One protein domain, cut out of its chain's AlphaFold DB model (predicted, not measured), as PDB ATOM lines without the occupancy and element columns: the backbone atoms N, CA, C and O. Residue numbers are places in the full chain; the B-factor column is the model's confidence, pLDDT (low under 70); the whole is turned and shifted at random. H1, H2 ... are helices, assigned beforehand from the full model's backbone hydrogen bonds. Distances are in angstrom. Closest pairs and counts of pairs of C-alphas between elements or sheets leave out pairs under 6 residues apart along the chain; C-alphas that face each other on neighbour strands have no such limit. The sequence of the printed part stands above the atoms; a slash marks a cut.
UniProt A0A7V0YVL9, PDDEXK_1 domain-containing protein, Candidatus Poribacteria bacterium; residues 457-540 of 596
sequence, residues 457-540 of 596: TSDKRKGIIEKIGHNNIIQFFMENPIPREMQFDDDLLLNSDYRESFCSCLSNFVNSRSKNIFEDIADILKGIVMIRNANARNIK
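What this domain is: This is residues 457 to 540 of the 596 residues of the protein "PDDEXK_1 domain-containing protein" of Candidatus Poribacteria bacterium (UniProt A0A7V0YVL9). The longest helix, H6, runs through the middle of a rounded body, and shorter helices surround much of it: H1 crosses it on one side, H5 crosses it on another, and the small H3 and H4 pack on its later part. H2 sits farther out, packed on H5 and away from H6. The printed part has 84 residues with six named helices, H1 to H6 in chain order, and no named strand, class all helix. It is compact, with a radius of gyration of the C-alphas of 12.3 A and spans of 32 by 27 by 24 A.

Where its parts are: Find C-alpha 459 at (252.168, 252.431, 126.456); from there H1 runs 14.5 A to residue 468. Next come H2, residues 470 to 479, 14.4 A long, then H3, residues 484 to 487, and H4, residues 490 to 494. H5, residues 497 to 507, covers 15.3 A. H6, residues 517 to 532, runs 24.1 A and ends at C-alpha 532, (260.861, 262.853, 139.052).

How they stand to each other: Start at H6, the hub. H5 touches it at a steep tilt of 57 degrees, opposite ways, with C-alphas 503 and 518 closest at 5.7 A. H1 touches residues 520 to 527 of H6 alone, at a steep tilt of 62 degrees; C-alphas 461 and 524 are closest, 6.0 A. H3 and H4 touch H6 closest at Val 529, from C-alphas 487 at 5.4 A and 490 at 6.2 A. H2 touches H5, C-alphas 476 and 502 closest at 7.4 A, and is apart from H6. Every O i to N i+4 pair is within hydrogen-bond range in H2, H4 and H5, against 5 of 6 in H1 and 10 of 12 in H6; H3 is too short for one.

The domain as a whole: Look from C-alpha 513 to C-alpha 540, the two farthest apart, at 35.2 A. The printed part has no cut and no long link. Confidence is low at residues 511 to 515.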
ATOM      1  N   THR A 457     254.194 254.988 132.720       92.81
ATOM      2  CA  THR A 457     254.352 256.349 132.201       92.81
ATOM      3  C   THR A 457     253.891 256.524 130.742       92.81
ATOM      4  O   THR A 457     253.456 257.621 130.383       92.81
ATOM      5  N   SER A 458     253.969 255.484 129.898       93.81
ATOM      6  CA  SER A 458     253.347 255.440 128.561       93.81
ATOM      7  C   SER A 458     253.288 254.016 127.990       93.81
ATOM      8  O   SER A 458     254.185 253.208 128.235       93.81
ATOM      9  N   ASP A 459     252.304 253.738 127.128       90.56
ATOM     10  CA  ASP A 459     252.168 252.431 126.456       90.56
ATOM     11  C   ASP A 459     253.386 252.075 125.591       90.56
ATOM     12  O   ASP A 459     253.782 250.912 125.501       90.56
ATOM     13  N   LYS A 460     254.022 253.086 124.977       90.31
ATOM     14  CA  LYS A 460     255.248 252.901 124.189       90.31
ATOM     15  C   LYS A 460     256.378 252.357 125.066       90.31
ATOM     16  O   LYS A 460     257.009 251.370 124.692       90.31
ATOM     17  N   ARG A 461     256.614 252.979 126.228       92.25
ATOM     18  CA  ARG A 461     257.643 252.555 127.192       92.25
ATOM     19  C   ARG A 461     257.366 251.166 127.728       92.25
ATOM     20  O   ARG A 461     258.267 250.335 127.691       92.25
ATOM     21  N   LYS A 462     256.120 250.893 128.124       94.00
ATOM     22  CA  LYS A 462     255.689 249.561 128.558       94.00
ATOM     23  C   LYS A 462     256.086 248.483 127.547       94.00
ATOM     24  O   LYS A 462     256.792 247.544 127.896       94.00
ATOM     25  N   GLY A 463     255.738 248.669 126.273       91.81
ATOM     26  CA  GLY A 463     256.046 247.688 125.230       91.81
ATOM     27  C   GLY A 463     257.542 247.512 124.926       91.81
ATOM     28  O   GLY A 463     257.929 246.500 124.343       91.81
ATOM     29  N   ILE A 464     258.397 248.478 125.275       92.19
ATOM     30  CA  ILE A 464     259.858 248.365 125.127       92.19
ATOM     31  C   ILE A 464     260.458 247.681 126.358       92.19
ATOM     32  O   ILE A 464     261.271 246.770 126.205       92.19
ATOM     33  N   ILE A 465     260.012 248.058 127.557       94.56
ATOM     34  CA  ILE A 465     260.416 247.440 128.825       94.56
ATOM     35  C   ILE A 465     260.078 245.944 128.831       94.56
ATOM     36  O   ILE A 465     260.932 245.133 129.177       94.56
ATOM     37  N   GLU A 466     258.895 245.555 128.349       93.25
ATOM     38  CA  GLU A 466     258.492 244.146 128.212       93.25
ATOM     39  C   GLU A 466     259.403 243.353 127.255       93.25
ATOM     40  O   GLU A 466     259.668 242.176 127.490       93.25
ATOM     41  N   LYS A 467     259.921 243.987 126.191       92.06
ATOM     42  CA  LYS A 467     260.847 243.341 125.241       92.06
ATOM     43  C   LYS A 467     262.244 243.155 125.817       92.06
ATOM     44  O   LYS A 467     262.882 242.153 125.515       92.06
ATOM     45  N   ILE A 468     262.725 244.130 126.586       94.00
ATOM     46  CA  ILE A 468     264.040 244.071 127.236       94.00
ATOM     47  C   ILE A 468     263.992 243.112 128.431       94.00
ATOM     48  O   ILE A 468     264.942 242.369 128.656       94.00
ATOM     49  N   GLY A 469     262.881 243.098 129.168       94.19
ATOM     50  CA  GLY A 469     262.698 242.352 130.408       94.19
ATOM     51  C   GLY A 469     263.122 243.162 131.636       94.19
ATOM     52  O   GLY A 469     264.180 243.791 131.647       94.19
ATOM     53  N   HIS A 470     262.307 243.113 132.695       95.06
ATOM     54  CA  HIS A 470     262.503 243.919 133.910       95.06
ATOM     55  C   HIS A 470     263.879 243.683 134.548       95.06
ATOM     56  O   HIS A 470     264.576 244.639 134.866       95.06
ATOM     57  N   ASN A 471     264.308 242.420 134.659       95.75
ATOM     58  CA  ASN A 471     265.571 242.056 135.309       95.75
ATOM     59  C   ASN A 471     266.797 242.689 134.638       95.75
ATOM     60  O   ASN A 471     267.718 243.097 135.334       95.75
ATOM     61  N   ASN A 472     266.802 242.801 133.307       95.81
ATOM     62  CA  ASN A 472     267.931 243.382 132.576       95.81
ATOM     63  C   ASN A 472     268.035 244.894 132.826       95.81
ATOM     64  O   ASN A 472     269.132 245.431 132.957       95.81
ATOM     65  N   ILE A 473     266.892 245.575 132.941       96.25
ATOM     66  CA  ILE A 473     266.836 247.005 133.271       96.25
ATOM     67  C   ILE A 473     267.247 247.233 134.729       96.25
ATOM     68  O   ILE A 473     268.061 248.112 135.003       96.25
ATOM     69  N   ILE A 474     266.728 246.415 135.652       97.12
ATOM     70  CA  ILE A 474     267.096 246.448 137.075       97.12
ATOM     71  C   ILE A 474     268.602 246.264 137.235       97.12
ATOM     72  O   ILE A 474     269.243 247.070 137.904       97.12
ATOM     73  N   GLN A 475     269.172 245.241 136.593       97.25
ATOM     74  CA  GLN A 475     270.602 244.968 136.661       97.25
ATOM     75  C   GLN A 475     271.421 246.164 136.165       97.25
ATOM     76  O   GLN A 475     272.384 246.552 136.822       97.25
ATOM     77  N   PHE A 476     271.011 246.792 135.057       97.56
ATOM     78  CA  PHE A 476     271.698 247.983 134.566       97.56
ATOM     79  C   PHE A 476     271.702 249.112 135.606       97.56
ATOM     80  O   PHE A 476     272.765 249.668 135.871       97.56
ATOM     81  N   PHE A 477     270.549 249.438 136.205       97.81
ATOM     82  CA  PHE A 477     270.457 250.508 137.208       97.81
ATOM     83  C   PHE A 477     271.193 250.178 138.513       97.81
ATOM     84  O   PHE A 477     271.723 251.085 139.149       97.81
ATOM     85  N   MET A 478     271.279 248.900 138.896       96.81
ATOM     86  CA  MET A 478     272.088 248.467 140.042       96.81
ATOM     87  C   MET A 478     273.586 248.683 139.803       96.81
ATOM     88  O   MET A 478     274.301 249.114 140.703       96.81
ATOM     89  N   GLU A 479     274.067 248.374 138.598       97.56
ATOM     90  CA  GLU A 479     275.480 248.525 138.228       97.56
ATOM     91  C   GLU A 479     275.848 249.980 137.899       97.56
ATOM     92  O   GLU A 479     277.002 250.378 138.056       97.56
ATOM     93  N   ASN A 480     274.871 250.777 137.460       97.50
ATOM     94  CA  ASN A 480     275.058 252.147 136.994       97.50
ATOM     95  C   ASN A 480     273.992 253.066 137.618       97.50
ATOM     96  O   ASN A 480     273.007 253.391 136.956       97.50
ATOM     97  N   PRO A 481     274.153 253.501 138.881       97.00
ATOM     98  CA  PRO A 481     273.246 254.471 139.491       97.00
ATOM     99  C   PRO A 481     273.218 255.792 138.710       97.00
ATOM    100  O   PRO A 481     274.258 256.275 138.254       97.00
ATOM    101  N   ILE A 482     272.042 256.409 138.583       97.06
ATOM    102  CA  ILE A 482     271.873 257.669 137.847       97.06
ATOM    103  C   ILE A 482     272.353 258.835 138.725       97.06
ATOM    104  O   ILE A 482     271.831 258.991 139.840       97.06
ATOM    105  N   PRO A 483     273.275 259.690 138.241       96.12
ATOM    106  CA  PRO A 483     273.654 260.919 138.938       96.12
ATOM    107  C   PRO A 483     272.437 261.803 139.225       96.12
ATOM    108  O   PRO A 483     271.565 261.953 138.367       96.12
ATOM    109  N   ARG A 484     272.360 262.384 140.427       92.88
ATOM    110  CA  ARG A 484     271.163 263.088 140.925       92.88
ATOM    111  C   ARG A 484     270.702 264.194 139.976       92.88
ATOM    112  O   ARG A 484     269.522 264.271 139.656       92.88
ATOM    113  N   GLU A 485     271.630 264.997 139.472       91.44
ATOM    114  CA  GLU A 485     271.376 266.097 138.544       91.44
ATOM    115  C   GLU A 485     270.734 265.641 137.224       91.44
ATOM    116  O   GLU A 485     269.907 266.356 136.662       91.44
ATOM    117  N   MET A 486     271.042 264.425 136.760       96.06
ATOM    118  CA  MET A 486     270.462 263.862 135.537       96.06
ATOM    119  C   MET A 486     269.053 263.301 135.760       96.06
ATOM    120  O   MET A 486     268.316 263.089 134.802       96.06
ATOM    121  N   GLN A 487     268.635 263.064 137.007       95.38
ATOM    122  CA  GLN A 487     267.308 262.514 137.301       95.38
ATOM    123  C   GLN A 487     266.173 263.510 137.014       95.38
ATOM    124  O   GLN A 487     265.027 263.093 136.859       95.38
ATOM    125  N   PHE A 488     266.471 264.810 136.940       93.94
ATOM    126  CA  PHE A 488     265.477 265.883 136.808       93.94
ATOM    127  C   PHE A 488     265.554 266.647 135.480       93.94
ATOM    128  O   PHE A 488     264.689 267.488 135.221       93.94
ATOM    129  N   ASP A 489     266.545 266.369 134.634       94.12
ATOM    130  CA  ASP A 489     266.814 267.132 133.416       94.12
ATOM    131  C   ASP A 489     267.004 266.194 132.215       94.12
ATOM    132  O   ASP A 489     267.996 265.468 132.106       94.12
ATOM    133  N   ASP A 490     266.022 266.221 131.311       93.38
ATOM    134  CA  ASP A 490     266.019 265.421 130.085       93.38
ATOM    135  C   ASP A 490     267.204 265.774 129.181       93.38
ATOM    136  O   ASP A 490     267.798 264.883 128.578       93.38
ATOM    137  N   ASP A 491     267.573 267.051 129.082       94.12
ATOM    138  CA  ASP A 491     268.646 267.484 128.192       94.12
ATOM    139  C   ASP A 491     270.007 267.036 128.733       94.12
ATOM    140  O   ASP A 491     270.844 266.565 127.959       94.12
ATOM    141  N   LEU A 492     270.226 267.113 130.050       95.25
ATOM    142  CA  LEU A 492     271.446 266.588 130.673       95.25
ATOM    143  C   LEU A 492     271.533 265.065 130.542       95.25
ATOM    144  O   LEU A 492     272.578 264.546 130.151       95.25
ATOM    145  N   LEU A 493     270.447 264.340 130.824       95.81
ATOM    146  CA  LEU A 493     270.446 262.878 130.780       95.81
ATOM    147  C   LEU A 493     270.591 262.346 129.350       95.81
ATOM    148  O   LEU A 493     271.378 261.431 129.104       95.81
ATOM    149  N   LEU A 494     269.862 262.909 128.386       93.50
ATOM    150  CA  LEU A 494     269.831 262.392 127.015       93.50
ATOM    151  C   LEU A 494     271.051 262.783 126.176       93.50
ATOM    152  O   LEU A 494     271.304 262.147 125.153       93.50
ATOM    153  N   ASN A 495     271.823 263.785 126.596       93.88
ATOM    154  CA  ASN A 495     273.074 264.173 125.941       93.88
ATOM    155  C   ASN A 495     274.322 263.675 126.696       93.88
ATOM    156  O   ASN A 495     275.401 264.239 126.529       93.88
ATOM    157  N   SER A 496     274.182 262.637 127.530       95.62
ATOM    158  CA  SER A 496     275.265 262.101 128.366       95.62
ATOM    159  C   SER A 496     275.799 260.742 127.899       95.62
ATOM    160  O   SER A 496     275.088 259.949 127.274       95.62
ATOM    161  N   ASP A 497     277.019 260.415 128.337       96.38
ATOM    162  CA  ASP A 497     277.628 259.080 128.198       96.38
ATOM    163  C   ASP A 497     276.809 257.983 128.911       96.38
ATOM    164  O   ASP A 497     276.868 256.800 128.554       96.38
ATOM    165  N   TYR A 498     276.001 258.371 129.907       96.81
ATOM    166  CA  TYR A 498     275.088 257.467 130.602       96.81
ATOM    167  C   TYR A 498     274.027 256.921 129.640       96.81
ATOM    168  O   TYR A 498     273.783 255.712 129.609       96.81
ATOM    169  N   ARG A 499     273.439 257.782 128.794       95.88
ATOM    170  CA  ARG A 499     272.501 257.346 127.748       95.88
ATOM    171  C   ARG A 499     273.171 256.378 126.785       95.88
ATOM    172  O   ARG A 499     272.570 255.358 126.450       95.88
ATOM    173  N   GLU A 500     274.379 256.690 126.319       94.62
ATOM    174  CA  GLU A 500     275.091 255.823 125.377       94.62
ATOM    175  C   GLU A 500     275.314 254.429 125.971       94.62
ATOM    176  O   GLU A 500     275.013 253.423 125.320       94.62
ATOM    177  N   SER A 501     275.752 254.370 127.230       95.69
ATOM    178  CA  SER A 501     275.953 253.125 127.977       95.69
ATOM    179  C   SER A 501     274.646 252.346 128.166       95.69
ATOM    180  O   SER A 501     274.596 251.146 127.884       95.69
ATOM    181  N   PHE A 502     273.566 253.034 128.555       96.25
ATOM    182  CA  PHE A 502     272.226 252.462 128.728       96.25
ATOM    183  C   PHE A 502     271.698 251.847 127.429       96.25
ATOM    184  O   PHE A 502     271.322 250.672 127.383       96.25
ATOM    185  N   CYS A 503     271.719 252.615 126.339       94.31
ATOM    186  CA  CYS A 503     271.239 252.146 125.047       94.31
ATOM    187  C   CYS A 503     272.097 251.004 124.491       94.31
ATOM    188  O   CYS A 503     271.548 250.025 123.983       94.31
ATOM    189  N   SER A 504     273.423 251.098 124.610       92.44
ATOM    190  CA  SER A 504     274.340 250.072 124.109       92.44
ATOM    191  C   SER A 504     274.146 248.752 124.847       92.44
ATOM    192  O   SER A 504     274.015 247.711 124.203       92.44
ATOM    193  N   CYS A 505     274.040 248.792 126.178       93.69
ATOM    194  CA  CYS A 505     273.805 247.603 126.990       93.69
ATOM    195  C   CYS A 505     272.469 246.937 126.630       93.69
ATOM    196  O   CYS A 505     272.437 245.755 126.270       93.69
ATOM    197  N   LEU A 506     271.377 247.708 126.646       93.75
ATOM    198  CA  LEU A 506     270.035 247.144 126.516       93.75
ATOM    199  C   LEU A 506     269.646 246.767 125.080       93.75
ATOM    200  O   LEU A 506     268.759 245.933 124.883       93.75
ATOM    201  N   SER A 507     270.328 247.321 124.072       90.50
ATOM    202  CA  SER A 507     270.095 246.972 122.664       90.50
ATOM    203  C   SER A 507     270.290 245.481 122.372       90.50
ATOM    204  O   SER A 507     269.590 244.931 121.522       90.50
ATOM    205  N   ASN A 508     271.157 244.802 123.132       87.44
ATOM    206  CA  ASN A 508     271.437 243.372 122.983       87.44
ATOM    207  C   ASN A 508     270.236 242.473 123.313       87.44
ATOM    208  O   ASN A 508     270.180 241.334 122.853       87.44
ATOM    209  N   PHE A 509     269.269 242.971 124.090       87.38
ATOM    210  CA  PHE A 509     268.090 242.200 124.496       87.38
ATOM    211  C   PHE A 509     266.908 242.374 123.542       87.38
ATOM    212  O   PHE A 509     265.936 241.623 123.618       87.38
ATOM    213  N   VAL A 510     266.979 243.326 122.608       84.50
ATOM    214  CA  VAL A 510     265.895 243.574 121.659       84.50
ATOM    215  C   VAL A 510     266.246 242.998 120.289       84.50
ATOM    216  O   VAL A 510     266.980 243.592 119.505       84.50
ATOM    217  N   ASN A 511     265.631 241.865 119.943       68.12
ATOM    218  CA  ASN A 511     265.731 241.250 118.613       68.12
ATOM    219  C   ASN A 511     264.921 242.037 117.561       68.12
ATOM    220  O   ASN A 511     263.891 241.574 117.071       68.12
ATOM    221  N   SER A 512     265.353 243.255 117.222       64.62
ATOM    222  CA  SER A 512     264.647 244.155 116.302       64.62
ATOM    223  C   SER A 512     265.575 244.743 115.238       64.62
ATOM    224  O   SER A 512     266.630 245.282 115.548       64.62
ATOM    225  N   ARG A 513     265.142 244.715 113.968       59.06
ATOM    226  CA  ARG A 513     265.783 245.441 112.846       59.06
ATOM    227  C   ARG A 513     265.324 246.909 112.748       59.06
ATOM    228  O   ARG A 513     265.490 247.532 111.699       59.06
ATOM    229  N   SER A 514     264.679 247.448 113.788       64.50
ATOM    230  CA  SER A 514     264.182 248.828 113.800       64.50
ATOM    231  C   SER A 514     265.339 249.820 113.718       64.50
ATOM    232  O   SER A 514     266.246 249.789 114.547       64.50
ATOM    233  N   LYS A 515     265.269 250.755 112.763       66.25
ATOM    234  CA  LYS A 515     266.226 251.870 112.651       66.25
ATOM    235  C   LYS A 515     266.219 252.796 113.876       66.25
ATOM    236  O   LYS A 515     267.183 253.522 114.066       66.25
ATOM    237  N   ASN A 516     265.169 252.746 114.700       81.69
ATOM    238  CA  ASN A 516     264.951 253.674 115.813       81.69
ATOM    239  C   ASN A 516     265.120 253.023 117.194       81.69
ATOM    240  O   ASN A 516     264.734 253.621 118.190       81.69
ATOM    241  N   ILE A 517     265.684 251.810 117.281       84.25
ATOM    242  CA  ILE A 517     265.750 251.073 118.554       84.25
ATOM    243  C   ILE A 517     266.504 251.832 119.657       84.25
ATOM    244  O   ILE A 517     266.084 251.804 120.807       84.25
ATOM    245  N   PHE A 518     267.567 252.559 119.307       87.50
ATOM    246  CA  PHE A 518     268.313 253.390 120.258       87.50
ATOM    247  C   PHE A 518     267.443 254.502 120.854       87.50
ATOM    248  O   PHE A 518     267.450 254.697 122.065       87.50
ATOM    249  N   GLU A 519     266.654 255.187 120.024       89.12
ATOM    250  CA  GLU A 519     265.735 256.238 120.478       89.12
ATOM    251  C   GLU A 519     264.562 255.674 121.280       89.12
ATOM    252  O   GLU A 519     264.100 256.289 122.238       89.12
ATOM    253  N   ASP A 520     264.091 254.483 120.915       88.69
ATOM    254  CA  ASP A 520     263.059 253.774 121.661       88.69
ATOM    255  C   ASP A 520     263.567 253.384 123.059       88.69
ATOM    256  O   ASP A 520     262.887 253.647 124.048       88.69
ATOM    257  N   ILE A 521     264.782 252.837 123.168       91.81
ATOM    258  CA  ILE A 521     265.406 252.528 124.461       91.81
ATOM    259  C   ILE A 521     265.648 253.813 125.263       91.81
ATOM    260  O   ILE A 521     265.302 253.866 126.440       91.81
ATOM    261  N   ALA A 522     266.164 254.875 124.637       93.50
ATOM    262  CA  ALA A 522     266.386 256.159 125.303       93.50
ATOM    263  C   ALA A 522     265.088 256.784 125.858       93.50
ATOM    264  O   ALA A 522     265.138 257.531 126.833       93.50
ATOM    265  N   ASP A 523     263.916 256.458 125.298       92.50
ATOM    266  CA  ASP A 523     262.624 256.911 125.833       92.50
ATOM    267  C   ASP A 523     262.354 256.394 127.256       92.50
ATOM    268  O   ASP A 523     261.638 257.044 128.015       92.50
ATOM    269  N   ILE A 524     262.961 255.270 127.658       95.69
ATOM    270  CA  ILE A 524     262.892 254.772 129.039       95.69
ATOM    271  C   ILE A 524     263.506 255.795 130.003       95.69
ATOM    272  O   ILE A 524     262.904 256.095 131.031       95.69
ATOM    273  N   LEU A 525     264.646 256.393 129.641       96.31
ATOM    274  CA  LEU A 525     265.310 257.419 130.452       96.31
ATOM    275  C   LEU A 525     264.459 258.688 130.581       96.31
ATOM    276  O   LEU A 525     264.357 259.237 131.674       96.31
ATOM    277  N   LYS A 526     263.741 259.089 129.522       94.94
ATOM    278  CA  LYS A 526     262.740 260.170 129.623       94.94
ATOM    279  C   LYS A 526     261.674 259.844 130.661       94.94
ATOM    280  O   LYS A 526     261.254 260.707 131.420       94.94
ATOM    281  N   GLY A 527     261.237 258.586 130.731       95.69
ATOM    282  CA  GLY A 527     260.272 258.143 131.735       95.69
ATOM    283  C   GLY A 527     260.715 258.409 133.173       95.69
ATOM    284  O   GLY A 527     259.876 258.779 133.991       95.69
ATOM    285  N   ILE A 528     262.015 258.300 133.457       96.38
ATOM    286  CA  ILE A 528     262.589 258.607 134.773       96.38
ATOM    287  C   ILE A 528     262.418 260.086 135.095       96.38
ATOM    288  O   ILE A 528     261.805 260.423 136.107       96.38
ATOM    289  N   VAL A 529     262.863 260.964 134.199       96.50
ATOM    290  CA  VAL A 529     262.729 262.415 134.377       96.50
ATOM    291  C   VAL A 529     261.258 262.817 134.491       96.50
ATOM    292  O   VAL A 529     260.900 263.669 135.306       96.50
ATOM    293  N   MET A 530     260.367 262.159 133.740       95.81
ATOM    294  CA  MET A 530     258.930 262.411 133.827       95.81
ATOM    295  C   MET A 530     258.319 262.029 135.182       95.81
ATOM    296  O   MET A 530     257.397 262.710 135.644       95.81
ATOM    297  N   ILE A 531     258.805 260.953 135.809       95.69
ATOM    298  CA  ILE A 531     258.413 260.552 137.169       95.69
ATOM    299  C   ILE A 531     258.925 261.583 138.172       95.69
ATOM    300  O   ILE A 531     258.132 262.103 138.957       95.69
ATOM    301  N   ARG A 532     260.217 261.928 138.107       96.12
ATOM    302  CA  ARG A 532     260.861 262.853 139.052       96.12
ATOM    303  C   ARG A 532     260.266 264.259 138.992       96.12
ATOM    304  O   ARG A 532     260.056 264.868 140.030       96.12
ATOM    305  N   ASN A 533     259.885 264.730 137.802       94.75
ATOM    306  CA  ASN A 533     259.221 266.024 137.597       94.75
ATOM    307  C   ASN A 533     257.682 265.974 137.666       94.75
ATOM    308  O   ASN A 533     257.016 266.984 137.406       94.75
ATOM    309  N   ALA A 534     257.112 264.800 137.957       94.62
ATOM    310  CA  ALA A 534     255.675 264.528 138.021       94.62
ATOM    311  C   ALA A 534     254.860 264.996 136.791       94.62
ATOM    312  O   ALA A 534     253.669 265.318 136.893       94.62
ATOM    313  N   ASN A 535     255.478 265.007 135.605       93.38
ATOM    314  CA  ASN A 535     254.878 265.492 134.356       93.38
ATOM    315  C   ASN A 535     254.331 264.355 133.456       93.38
ATOM    316  O   ASN A 535     253.742 264.617 132.405       93.38
ATOM    317  N   ALA A 536     254.469 263.092 133.880       91.12
ATOM    318  CA  ALA A 536     253.828 261.955 133.226       91.12
ATOM    319  C   ALA A 536     252.293 262.079 133.289       91.12
ATOM    320  O   ALA A 536     251.711 262.234 134.366       91.12
ATOM    321  N   ARG A 537     251.631 261.991 132.125       87.12
ATOM    322  CA  ARG A 537     250.167 262.144 131.996       87.12
ATOM    323  C   ARG A 537     249.382 261.027 132.686       87.12
ATOM    324  O   ARG A 537     248.343 261.295 133.272       87.12
ATOM    325  N   ASN A 538     249.891 259.797 132.627       87.81
ATOM    326  CA  ASN A 538     249.217 258.614 133.170       87.81
ATOM    327  C   ASN A 538     249.390 258.452 134.687       87.81
ATOM    328  O   ASN A 538     248.699 257.652 135.307       87.81
ATOM    329  N   ILE A 539     250.308 259.207 135.289       88.81
ATOM    330  CA  ILE A 539     250.610 259.140 136.715       88.81
ATOM    331  C   ILE A 539     249.876 260.281 137.406       88.81
ATOM    332  O   ILE A 539     250.095 261.441 137.067       88.81
ATOM    333  N   LYS A 540     249.032 259.982 138.393       88.38
ATOM    334  CA  LYS A 540     248.293 261.000 139.165       88.38
ATOM    335  C   LYS A 540     248.965 261.391 140.486       88.38
ATOM    336  O   LYS A 540     248.492 262.291 141.164       88.38
TER     337      LYS A 540